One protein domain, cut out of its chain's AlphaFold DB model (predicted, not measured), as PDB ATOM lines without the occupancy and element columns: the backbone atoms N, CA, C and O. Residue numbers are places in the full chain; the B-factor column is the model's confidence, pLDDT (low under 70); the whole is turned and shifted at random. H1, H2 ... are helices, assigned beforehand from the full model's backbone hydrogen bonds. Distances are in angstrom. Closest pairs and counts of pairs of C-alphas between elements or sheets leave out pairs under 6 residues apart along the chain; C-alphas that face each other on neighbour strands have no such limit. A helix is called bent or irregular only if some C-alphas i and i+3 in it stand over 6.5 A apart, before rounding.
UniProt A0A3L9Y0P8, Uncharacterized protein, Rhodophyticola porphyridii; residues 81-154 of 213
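This is residues 81 to 154 of the 213 residues of an uncharacterized protein of Rhodophyticola porphyridii (UniProt A0A3L9Y0P8). The longest helix, H1, crosses steeply over the H3 side of a helical hairpin made by H3 and H4, and the short helix H2 packs on H1. The two end stretches have no named element: residues 81 to 90 lead into H1, and residues 141 to 154 run from the end of H4 past the link between H1 and H2. The printed part has 74 residues with four named helices, in the order H1, H2, H3, H4 along the chain, and no named strand; the class is all helix. It is compact, with a radius of gyration of the C-alphas of 11.6 A, and its C-alphas span 34 by 24 by 22 A.

H1, residues 91 to 103, touches H2, residues 108 to 112; their closest C-alphas are those of Ala 98 and Pro 108, 4.2 A apart. H1 also touches H3, residues 116 to 127, where the closest C-alphas, of Val 97 and Tyr 123, are 5.8 A apart. H1 and H3 run the same way at a steep tilt of 67 degrees, only just short of about perpendicular. H3 and H4, residues 131 to 140, form a hairpin, opposite ways at a shallow tilt of 28 degrees. H3 touches H4 with residues 121 to 126 alone, and the closest C-alphas are those of Thr 125 and Val 134, 5.9 A apart. H1 and H4 are close but not clearly touching, about perpendicular at 85 degrees, with the closest C-alphas, of Leu 101 and Leu 138, 7.9 A apart. H2 and H3 are close but not clearly touching, with the C-alphas of Val 111 and Ile 119 the closest at 7.2 A. H2 and H4 are apart. In H1 and H3 every O i to N i+4 pair is within hydrogen-bond range; in H4 it is 4 of 6, and in H2 0 of 1, while 2 of 2 O i to N i+3 pairs of H2 are within range.

H1 is 18.3 A long and begins at C-alpha 91 (74.834, 63.009, 39.568). H3 measures 16.1 A, from C-alpha 116 (66.566, 53.628, 40.490) to C-alpha 127. H4 measures 15.4 A, ends at C-alpha 140 (64.961, 44.635, 27.606), and is irregular: C-alphas 132 and 135 are 7.1 A apart. H2, 8.7 A long, is neither bent nor irregular, but only just: C-alphas 108 and 111 are 6.2 A apart.

The two C-alphas farthest apart are those of Thr 82 and Asp 153, at 36.7 A. The printed part has no cut, and the links between the helices are tight. The mean pLDDT of the printed part is 71.0; residues 81 to 86, 107 to 109, 129 to 132, 142 and 144 to 154 are under 70.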
ATOM      1  N   PRO A  81      67.000  44.348  41.933       59.44
ATOM      2  CA  PRO A  81      67.621  43.485  40.944       59.44
ATOM      3  C   PRO A  81      68.328  42.332  41.668       59.44
ATOM      4  O   PRO A  81      69.240  42.542  42.463       59.44
ATOM      5  N   THR A  82      67.905  41.092  41.400       54.94
ATOM      6  CA  THR A  82      68.320  39.902  42.168       54.94
ATOM      7  C   THR A  82      69.810  39.574  42.080       54.94
ATOM      8  O   THR A  82      70.312  38.843  42.933       54.94
ATOM      9  N   ASP A  83      70.512  40.124  41.087       56.84
ATOM     10  CA  ASP A  83      71.914  39.808  40.786       56.84
ATOM     11  C   ASP A  83      72.858  41.025  40.845       56.84
ATOM     12  O   ASP A  83      74.062  40.876  40.628       56.84
ATOM     13  N   TYR A  84      72.358  42.220  41.190       59.09
ATOM     14  CA  TYR A  84      73.147  43.455  41.152       59.09
ATOM     15  C   TYR A  84      73.054  44.234  42.463       59.09
ATOM     16  O   TYR A  84      72.012  44.296  43.111       59.09
ATOM     17  N   ALA A  85      74.165  44.847  42.871       61.09
ATOM     18  CA  ALA A  85      74.148  45.752  44.010       61.09
ATOM     19  C   ALA A  85      73.375  47.021  43.630       61.09
ATOM     20  O   ALA A  85      73.716  47.667  42.640       61.09
ATOM     21  N   LEU A  86      72.378  47.394  44.438       63.50
ATOM     22  CA  LEU A  86      71.735  48.701  44.325       63.50
ATOM     23  C   LEU A  86      72.798  49.793  44.453       63.50
ATOM     24  O   LEU A  86      73.541  49.855  45.439       63.50
ATOM     25  N   VAL A  87      72.872  50.645  43.438       72.56
ATOM     26  CA  VAL A  87      73.775  51.788  43.421       72.56
ATOM     27  C   VAL A  87      72.979  52.999  43.863       72.56
ATOM     28  O   VAL A  87      71.876  53.251  43.393       72.56
ATOM     29  N   THR A  88      73.534  53.779  44.788       78.38
ATOM     30  CA  THR A  88      72.898  55.035  45.183       78.38
ATOM     31  C   THR A  88      72.935  56.013  44.015       78.38
ATOM     32  O   THR A  88      74.013  56.492  43.648       78.38
ATOM     33  N   ARG A  89      71.757  56.332  43.473       79.94
ATOM     34  CA  ARG A  89      71.576  57.361  42.451       79.94
ATOM     35  C   ARG A  89      72.166  58.688  42.921       79.94
ATOM     36  O   ARG A  89      71.898  59.167  44.021       79.94
ATOM     37  N   ASN A  90      73.032  59.248  42.091       80.44
ATOM     38  CA  ASN A  90      73.647  60.554  42.267       80.44
ATOM     39  C   ASN A  90      74.080  61.077  40.892       80.44
ATOM     40  O   ASN A  90      74.115  60.314  39.926       80.44
ATOM     41  N   SER A  91      74.478  62.346  40.825       74.31
ATOM     42  CA  SER A  91      74.834  63.009  39.568       74.31
ATOM     43  C   SER A  91      75.933  62.299  38.766       74.31
ATOM     44  O   SER A  91      75.910  62.329  37.540       74.31
ATOM     45  N   ASP A  92      76.897  61.643  39.422       79.06
ATOM     46  CA  ASP A  92      77.978  60.929  38.726       79.06
ATOM     47  C   ASP A  92      77.512  59.594  38.132       79.06
ATOM     48  O   ASP A  92      78.009  59.181  37.081       79.06
ATOM     49  N   VAL A  93      76.570  58.926  38.804       82.25
ATOM     50  CA  VAL A  93      75.924  57.695  38.326       82.25
ATOM     51  C   VAL A  93      74.986  58.016  37.168       82.25
ATOM     52  O   VAL A  93      75.058  57.361  36.134       82.25
ATOM     53  N   GLU A  94      74.161  59.056  37.303       79.50
ATOM     54  CA  GLU A  94      73.253  59.508  36.244       79.50
ATOM     55  C   GLU A  94      74.017  59.930  34.993       79.50
ATOM     56  O   GLU A  94      73.650  59.528  33.893       79.50
ATOM     57  N   ARG A  95      75.128  60.663  35.149       81.69
ATOM     58  CA  ARG A  95      75.988  61.037  34.024       81.69
ATOM     59  C   ARG A  95      76.550  59.812  33.300       81.69
ATOM     60  O   ARG A  95      76.498  59.766  32.079       81.69
ATOM     61  N   GLN A  96      77.053  58.816  34.030       83.06
ATOM     62  CA  GLN A  96      77.566  57.589  33.409       83.06
ATOM     63  C   GLN A  96      76.469  56.790  32.703       83.06
ATOM     64  O   GLN A  96      76.693  56.287  31.610       83.06
ATOM     65  N   VAL A  97      75.275  56.687  33.288       86.50
ATOM     66  CA  VAL A  97      74.144  56.021  32.627       86.50
ATOM     67  C   VAL A  97      73.713  56.787  31.374       86.50
ATOM     68  O   VAL A  97      73.442  56.166  30.353       86.50
ATOM     69  N   ALA A  98      73.703  58.118  31.419       80.31
ATOM     70  CA  ALA A  98      73.411  58.963  30.266       80.31
ATOM     71  C   ALA A  98      74.439  58.778  29.131       80.31
ATOM     72  O   ALA A  98      74.041  58.629  27.979       80.31
ATOM     73  N   GLU A  99      75.735  58.707  29.461       81.19
ATOM     74  CA  GLU A  99      76.822  58.390  28.518       81.19
ATOM     75  C   GLU A  99      76.619  57.002  27.881       81.19
ATOM     76  O   GLU A  99      76.682  56.858  26.663       81.19
ATOM     77  N   VAL A 100      76.285  55.986  28.686       86.44
ATOM     78  CA  VAL A 100      76.002  54.624  28.198       86.44
ATOM     79  C   VAL A 100      74.791  54.595  27.265       86.44
ATOM     80  O   VAL A 100      74.822  53.939  26.225       86.44
ATOM     81  N   LEU A 101      73.715  55.307  27.604       83.38
ATOM     82  CA  LEU A 101      72.544  55.422  26.737       83.38
ATOM     83  C   LEU A 101      72.940  56.016  25.377       83.38
ATOM     84  O   LEU A 101      72.591  55.445  24.343       83.38
ATOM     85  N   GLU A 102      73.721  57.096  25.379       81.19
ATOM     86  CA  GLU A 102      74.196  57.758  24.162       81.19
ATOM     87  C   GLU A 102      75.038  56.834  23.277       81.19
ATOM     88  O   GLU A 102      74.769  56.698  22.080       81.19
ATOM     89  N   GLU A 103      76.021  56.148  23.869       82.38
ATOM     90  CA  GLU A 103      76.914  55.221  23.164       82.38
ATOM     91  C   GLU A 103      76.149  54.104  22.437       82.38
ATOM     92  O   GLU A 103      76.582  53.619  21.388       82.38
ATOM     93  N   HIS A 104      74.985  53.728  22.968       79.56
ATOM     94  CA  HIS A 104      74.124  52.670  22.447       79.56
ATOM     95  C   HIS A 104      72.968  53.183  21.555       79.56
ATOM     96  O   HIS A 104      72.121  52.401  21.095       79.56
ATOM     97  N   GLY A 105      72.957  54.485  21.242       70.81
ATOM     98  CA  GLY A 105      71.983  55.125  20.350       70.81
ATOM     99  C   GLY A 105      70.645  55.464  21.015       70.81
ATOM    100  O   GLY A 105      69.635  55.646  20.332       70.81
ATOM    101  N   TYR A 106      70.618  55.517  22.342       77.25
ATOM    102  CA  TYR A 106      69.496  56.014  23.127       77.25
ATOM    103  C   TYR A 106      69.722  57.477  23.502       77.25
ATOM    104  O   TYR A 106      70.845  57.972  23.539       77.25
ATOM    105  N   MET A 107      68.637  58.193  23.786       68.19
ATOM    106  CA  MET A 107      68.748  59.588  24.201       68.19
ATOM    107  C   MET A 107      69.232  59.673  25.660       68.19
ATOM    108  O   MET A 107      68.604  59.057  26.524       68.19
ATOM    109  N   PRO A 108      70.265  60.477  25.979       69.44
ATOM    110  CA  PRO A 108      70.807  60.592  27.340       69.44
ATOM    111  C   PRO A 108      69.758  60.990  28.388       69.44
ATOM    112  O   PRO A 108      69.782  60.518  29.522       69.44
ATOM    113  N   VAL A 109      68.788  61.825  27.994       65.62
ATOM    114  CA  VAL A 109      67.706  62.329  28.860       65.62
ATOM    115  C   VAL A 109      66.777  61.228  29.378       65.62
ATOM    116  O   VAL A 109      66.096  61.429  30.385       65.62
ATOM    117  N   LEU A 110      66.776  60.043  28.755       71.00
ATOM    118  CA  LEU A 110      65.995  58.907  29.240       71.00
ATOM    119  C   LEU A 110      66.367  58.531  30.675       71.00
ATOM    120  O   LEU A 110      65.497  58.024  31.377       71.00
ATOM    121  N   VAL A 111      67.572  58.868  31.156       79.56
ATOM    122  CA  VAL A 111      67.987  58.690  32.561       79.56
ATOM    123  C   VAL A 111      67.007  59.310  33.574       79.56
ATOM    124  O   VAL A 111      66.839  58.792  34.678       79.56
ATOM    125  N   ASN A 112      66.283  60.365  33.191       72.50
ATOM    126  CA  ASN A 112      65.268  61.012  34.030       72.50
ATOM    127  C   ASN A 112      63.945  60.233  34.078       72.50
ATOM    128  O   ASN A 112      63.092  60.488  34.916       72.50
ATOM    129  N   THR A 113      63.753  59.274  33.184       70.50
ATOM    130  CA  THR A 113      62.554  58.423  33.136       70.50
ATOM    131  C   THR A 113      62.817  57.017  33.673       70.50
ATOM    132  O   THR A 113      61.885  56.227  33.810       70.50
ATOM    133  N   LEU A 114      64.082  56.704  33.969       78.81
ATOM    134  CA  LEU A 114      64.487  55.430  34.543       78.81
ATOM    135  C   LEU A 114      64.241  55.409  36.054       78.81
ATOM    136  O   LEU A 114      64.519  56.386  36.765       78.81
ATOM    137  N   SER A 115      63.764  54.256  36.515       79.06
ATOM    138  CA  SER A 115      63.731  53.874  37.929       79.06
ATOM    139  C   SER A 115      65.146  53.738  38.502       79.06
ATOM    140  O   SER A 115      66.135  53.615  37.766       79.06
ATOM    141  N   ASP A 116      65.265  53.743  39.826       81.19
ATOM    142  CA  ASP A 116      66.566  53.628  40.490       81.19
ATOM    143  C   ASP A 116      67.178  52.226  40.297       81.19
ATOM    144  O   ASP A 116      68.402  52.081  40.160       81.19
ATOM    145  N   ALA A 117      66.336  51.198  40.195       79.81
ATOM    146  CA  ALA A 117      66.692  49.834  39.835       79.81
ATOM    147  C   ALA A 117      67.230  49.745  38.401       79.81
ATOM    148  O   ALA A 117      68.268  49.117  38.180       79.81
ATOM    149  N   GLU A 118      66.587  50.404  37.431       83.56
ATOM    150  CA  GLU A 118      67.072  50.451  36.045       83.56
ATOM    151  C   GLU A 118      68.415  51.182  35.943       83.56
ATOM    152  O   GLU A 118      69.339  50.679  35.305       83.56
ATOM    153  N   ILE A 119      68.572  52.318  36.632       86.44
ATOM    154  CA  ILE A 119      69.852  53.042  36.704       86.44
ATOM    155  C   ILE A 119      70.939  52.166  37.319       86.44
ATOM    156  O   ILE A 119      72.041  52.075  36.777       86.44
ATOM    157  N   SER A 120      70.634  51.491  38.429       84.31
ATOM    158  CA  SER A 120      71.569  50.576  39.086       84.31
ATOM    159  C   SER A 120      71.978  49.436  38.158       84.31
ATOM    160  O   SER A 120      73.156  49.083  38.101       84.31
ATOM    161  N   LEU A 121      71.031  48.879  37.403       84.62
ATOM    162  CA  LEU A 121      71.272  47.786  36.468       84.62
ATOM    163  C   LEU A 121      72.134  48.222  35.276       84.62
ATOM    164  O   LEU A 121      73.105  47.534  34.958       84.62
ATOM    165  N   ILE A 122      71.846  49.372  34.655       87.25
ATOM    166  CA  ILE A 122      72.671  49.904  33.556       87.25
ATOM    167  C   ILE A 122      74.076  50.208  34.067       87.25
ATOM    168  O   ILE A 122      75.056  49.750  33.485       87.25
ATOM    169  N   TYR A 123      74.183  50.935  35.181       87.00
ATOM    170  CA  TYR A 123      75.468  51.336  35.743       87.00
ATOM    171  C   TYR A 123      76.321  50.128  36.138       87.00
ATOM    172  O   TYR A 123      77.503  50.058  35.803       87.00
ATOM    173  N   SER A 124      75.744  49.158  36.851       84.88
ATOM    174  CA  SER A 124      76.478  47.967  37.288       84.88
ATOM    175  C   SER A 124      76.906  47.099  36.108       84.88
ATOM    176  O   SER A 124      78.055  46.668  36.079       84.88
ATOM    177  N   THR A 125      76.052  46.923  35.096       85.12
ATOM    178  CA  THR A 125      76.413  46.209  33.861       85.12
ATOM    179  C   THR A 125      77.533  46.932  33.108       85.12
ATOM    180  O   THR A 125      78.535  46.307  32.763       85.12
ATOM    181  N   ALA A 126      77.429  48.251  32.928       84.69
ATOM    182  CA  ALA A 126      78.414  49.054  32.198       84.69
ATOM    183  C   ALA A 126      79.761  49.193  32.926       84.69
ATOM    184  O   ALA A 126      80.796  49.390  32.298       84.69
ATOM    185  N   THR A 127      79.773  49.086  34.254       81.00
ATOM    186  CA  THR A 127      81.010  49.138  35.056       81.00
ATOM    187  C   THR A 127      81.574  47.754  35.389       81.00
ATOM    188  O   THR A 127      82.688  47.657  35.910       81.00
ATOM    189  N   SER A 128      80.839  46.682  35.079       77.69
ATOM    190  CA  SER A 128      81.313  45.304  35.209       77.69
ATOM    191  C   SER A 128      82.298  44.920  34.096       77.69
ATOM    192  O   SER A 128      82.373  45.556  33.045       77.69
ATOM    193  N   GLU A 129      83.035  43.822  34.291       61.03
ATOM    194  CA  GLU A 129      83.867  43.222  33.232       61.03
ATOM    195  C   GLU A 129      83.023  42.641  32.067       61.03
ATOM    196  O   GLU A 129      83.579  42.244  31.043       61.03
ATOM    197  N   GLU A 130      81.691  42.626  32.201       60.31
ATOM    198  CA  GLU A 130      80.698  42.084  31.264       60.31
ATOM    199  C   GLU A 130      80.002  43.199  30.455       60.31
ATOM    200  O   GLU A 130      78.808  43.145  30.168       60.31
ATOM    201  N   TYR A 131      80.770  44.209  30.024       59.22
ATOM    202  CA  TYR A 131      80.309  45.318  29.165       59.22
ATOM    203  C   TYR A 131      79.529  44.862  27.913       59.22
ATOM    204  O   TYR A 131      78.759  45.624  27.335       59.22
ATOM    205  N   SER A 132      79.723  43.613  27.471       60.59
ATOM    206  CA  SER A 132      79.030  43.036  26.315       60.59
ATOM    207  C   SER A 132      77.511  42.960  26.464       60.59
ATOM    208  O   SER A 132      76.822  42.887  25.447       60.59
ATOM    209  N   ASP A 133      76.994  42.992  27.692       77.38
ATOM    210  CA  ASP A 133      75.587  42.692  27.967       77.38
ATOM    211  C   ASP A 133      74.728  43.958  28.126       77.38
ATOM    212  O   ASP A 133      73.499  43.871  28.176       77.38
ATOM    213  N   VAL A 134      75.350  45.145  28.092       82.94
ATOM    214  CA  VAL A 134      74.671  46.450  28.180       82.94
ATOM    215  C   VAL A 134      73.586  46.594  27.107       82.94
ATOM    216  O   VAL A 134      72.460  46.959  27.422       82.94
ATOM    217  N   GLU A 135      73.865  46.227  25.851       81.06
ATOM    218  CA  GLU A 135      72.862  46.301  24.773       81.06
ATOM    219  C   GLU A 135      71.652  45.390  25.048       81.06
ATOM    220  O   GLU A 135      70.517  45.738  24.715       81.06
ATOM    221  N   GLY A 136      71.878  44.228  25.672       79.56
ATOM    222  CA  GLY A 136      70.816  43.302  26.062       79.56
ATOM    223  C   GLY A 136      69.934  43.878  27.168       79.56
ATOM    224  O   GLY A 136      68.708  43.799  27.077       79.56
ATOM    225  N   VAL A 137      70.556  44.517  28.162       82.12
ATOM    226  CA  VAL A 137      69.869  45.237  29.244       82.12
ATOM    227  C   VAL A 137      69.023  46.381  28.679       82.12
ATOM    228  O   VAL A 137      67.822  46.437  28.931       82.12
ATOM    229  N   LEU A 138      69.610  47.243  27.847       82.94
ATOM    230  CA  LEU A 138      68.913  48.390  27.257       82.94
ATOM    231  C   LEU A 138      67.764  47.966  26.327       82.94
ATOM    232  O   LEU A 138      66.698  48.583  26.329       82.94
ATOM    233  N   SER A 139      67.941  46.876  25.573       78.38
ATOM    234  CA  SER A 139      66.883  46.311  24.723       78.38
ATOM    235  C   SER A 139      65.719  45.738  25.537       78.38
ATOM    236  O   SER A 139      64.571  45.815  25.101       78.38
ATOM    237  N   ALA A 140      65.990  45.171  26.717       76.19
ATOM    238  CA  ALA A 140      64.961  44.635  27.606       76.19
ATOM    239  C   ALA A 140      64.145  45.737  28.302       76.19
ATOM    240  O   ALA A 140      62.977  45.523  28.616       76.19
ATOM    241  N   MET A 141      64.726  46.926  28.485       75.62
ATOM    242  CA  MET A 141      64.079  48.077  29.123       75.62
ATOM    243  C   MET A 141      63.047  48.786  28.231       75.62
ATOM    244  O   MET A 141      62.477  49.789  28.644       75.62
ATOM    245  N   ASN A 142      62.760  48.293  27.021       67.00
ATOM    246  CA  ASN A 142      61.734  48.874  26.142       67.00
ATOM    247  C   ASN A 142      61.929  50.394  25.927       67.00
ATOM    248  O   ASN A 142      60.984  51.179  25.935       67.00
ATOM    249  N   LEU A 143      63.190  50.819  25.822       70.81
ATOM    250  CA  LEU A 143      63.564  52.211  25.594       70.81
ATOM    251  C   LEU A 143      63.449  52.536  24.102       70.81
ATOM    252  O   LEU A 143      63.781  51.714  23.244       70.81
ATOM    253  N   VAL A 144      63.016  53.754  23.784       63.22
ATOM    254  CA  VAL A 144      62.960  54.235  22.401       63.22
ATOM    255  C   VAL A 144      64.344  54.756  22.010       63.22
ATOM    256  O   VAL A 144      64.887  55.645  22.666       63.22
ATOM    257  N   LYS A 145      64.938  54.190  20.950       64.56
ATOM    258  CA  LYS A 145      66.187  54.712  20.373       64.56
ATOM    259  C   LYS A 145      65.909  56.048  19.684       64.56
ATOM    260  O   LYS A 145      64.911  56.174  18.976       64.56
ATOM    261  N   GLY A 146      66.790  57.024  19.876       52.91
ATOM    262  CA  GLY A 146      66.719  58.294  19.155       52.91
ATOM    263  C   GLY A 146      67.379  58.150  17.786       52.91
ATOM    264  O   GLY A 146      68.497  57.649  17.696       52.91
ATOM    265  N   GLU A 147      66.732  58.598  16.710       38.16
ATOM    266  CA  GLU A 147      67.348  58.642  15.374       38.16
ATOM    267  C   GLU A 147      68.307  59.840  15.197       38.16
ATOM    268  O   GLU A 147      68.372  60.407  14.115       38.16
ATOM    269  N   THR A 148      69.091  60.253  16.203       39.53
ATOM    270  CA  THR A 148      70.134  61.274  15.974       39.53
ATOM    271  C   THR A 148      71.194  61.344  17.071       39.53
ATOM    272  O   THR A 148      70.902  61.410  18.260       39.53
ATOM    273  N   THR A 149      72.450  61.405  16.626       33.03
ATOM    274  CA  THR A 149      73.630  61.825  17.390       33.03
ATOM    275  C   THR A 149      73.644  63.354  17.442       33.03
ATOM    276  O   THR A 149      74.121  64.007  16.514       33.03
ATOM    277  N   PHE A 150      73.067  63.945  18.485       35.12
ATOM    278  CA  PHE A 150      73.276  65.365  18.762       35.12
ATOM    279  C   PHE A 150      74.557  65.523  19.576       35.12
ATOM    280  O   PHE A 150      74.690  64.944  20.644       35.12
ATOM    281  N   GLU A 151      75.492  66.329  19.077       32.31
ATOM    282  CA  GLU A 151      76.627  66.805  19.867       32.31
ATOM    283  C   GLU A 151      76.071  67.828  20.875       32.31
ATOM    284  O   GLU A 151      75.932  69.015  20.576       32.31
ATOM    285  N   ILE A 152      75.628  67.338  22.035       37.72
ATOM    286  CA  ILE A 152      75.150  68.164  23.144       37.72
ATOM    287  C   ILE A 152      76.386  68.780  23.808       37.72
ATOM    288  O   ILE A 152      77.290  68.070  24.246       37.72
ATOM    289  N   ASP A 153      76.449  70.113  23.855       31.94
ATOM    290  CA  ASP A 153      77.456  70.836  24.637       31.94
ATOM    291  C   ASP A 153      77.305  70.419  26.111       31.94
ATOM    292  O   ASP A 153      76.222  70.541  26.682       31.94
ATOM    293  N   TRP A 154      78.369  69.841  26.676       32.09
ATOM    294  CA  TRP A 154      78.396  68.985  27.872       32.09
ATOM    295  C   TRP A 154      78.158  69.720  29.205       32.09
ATOM    296  O   TRP A 154      78.910  69.560  30.170       32.09
TER     297      TRP A 154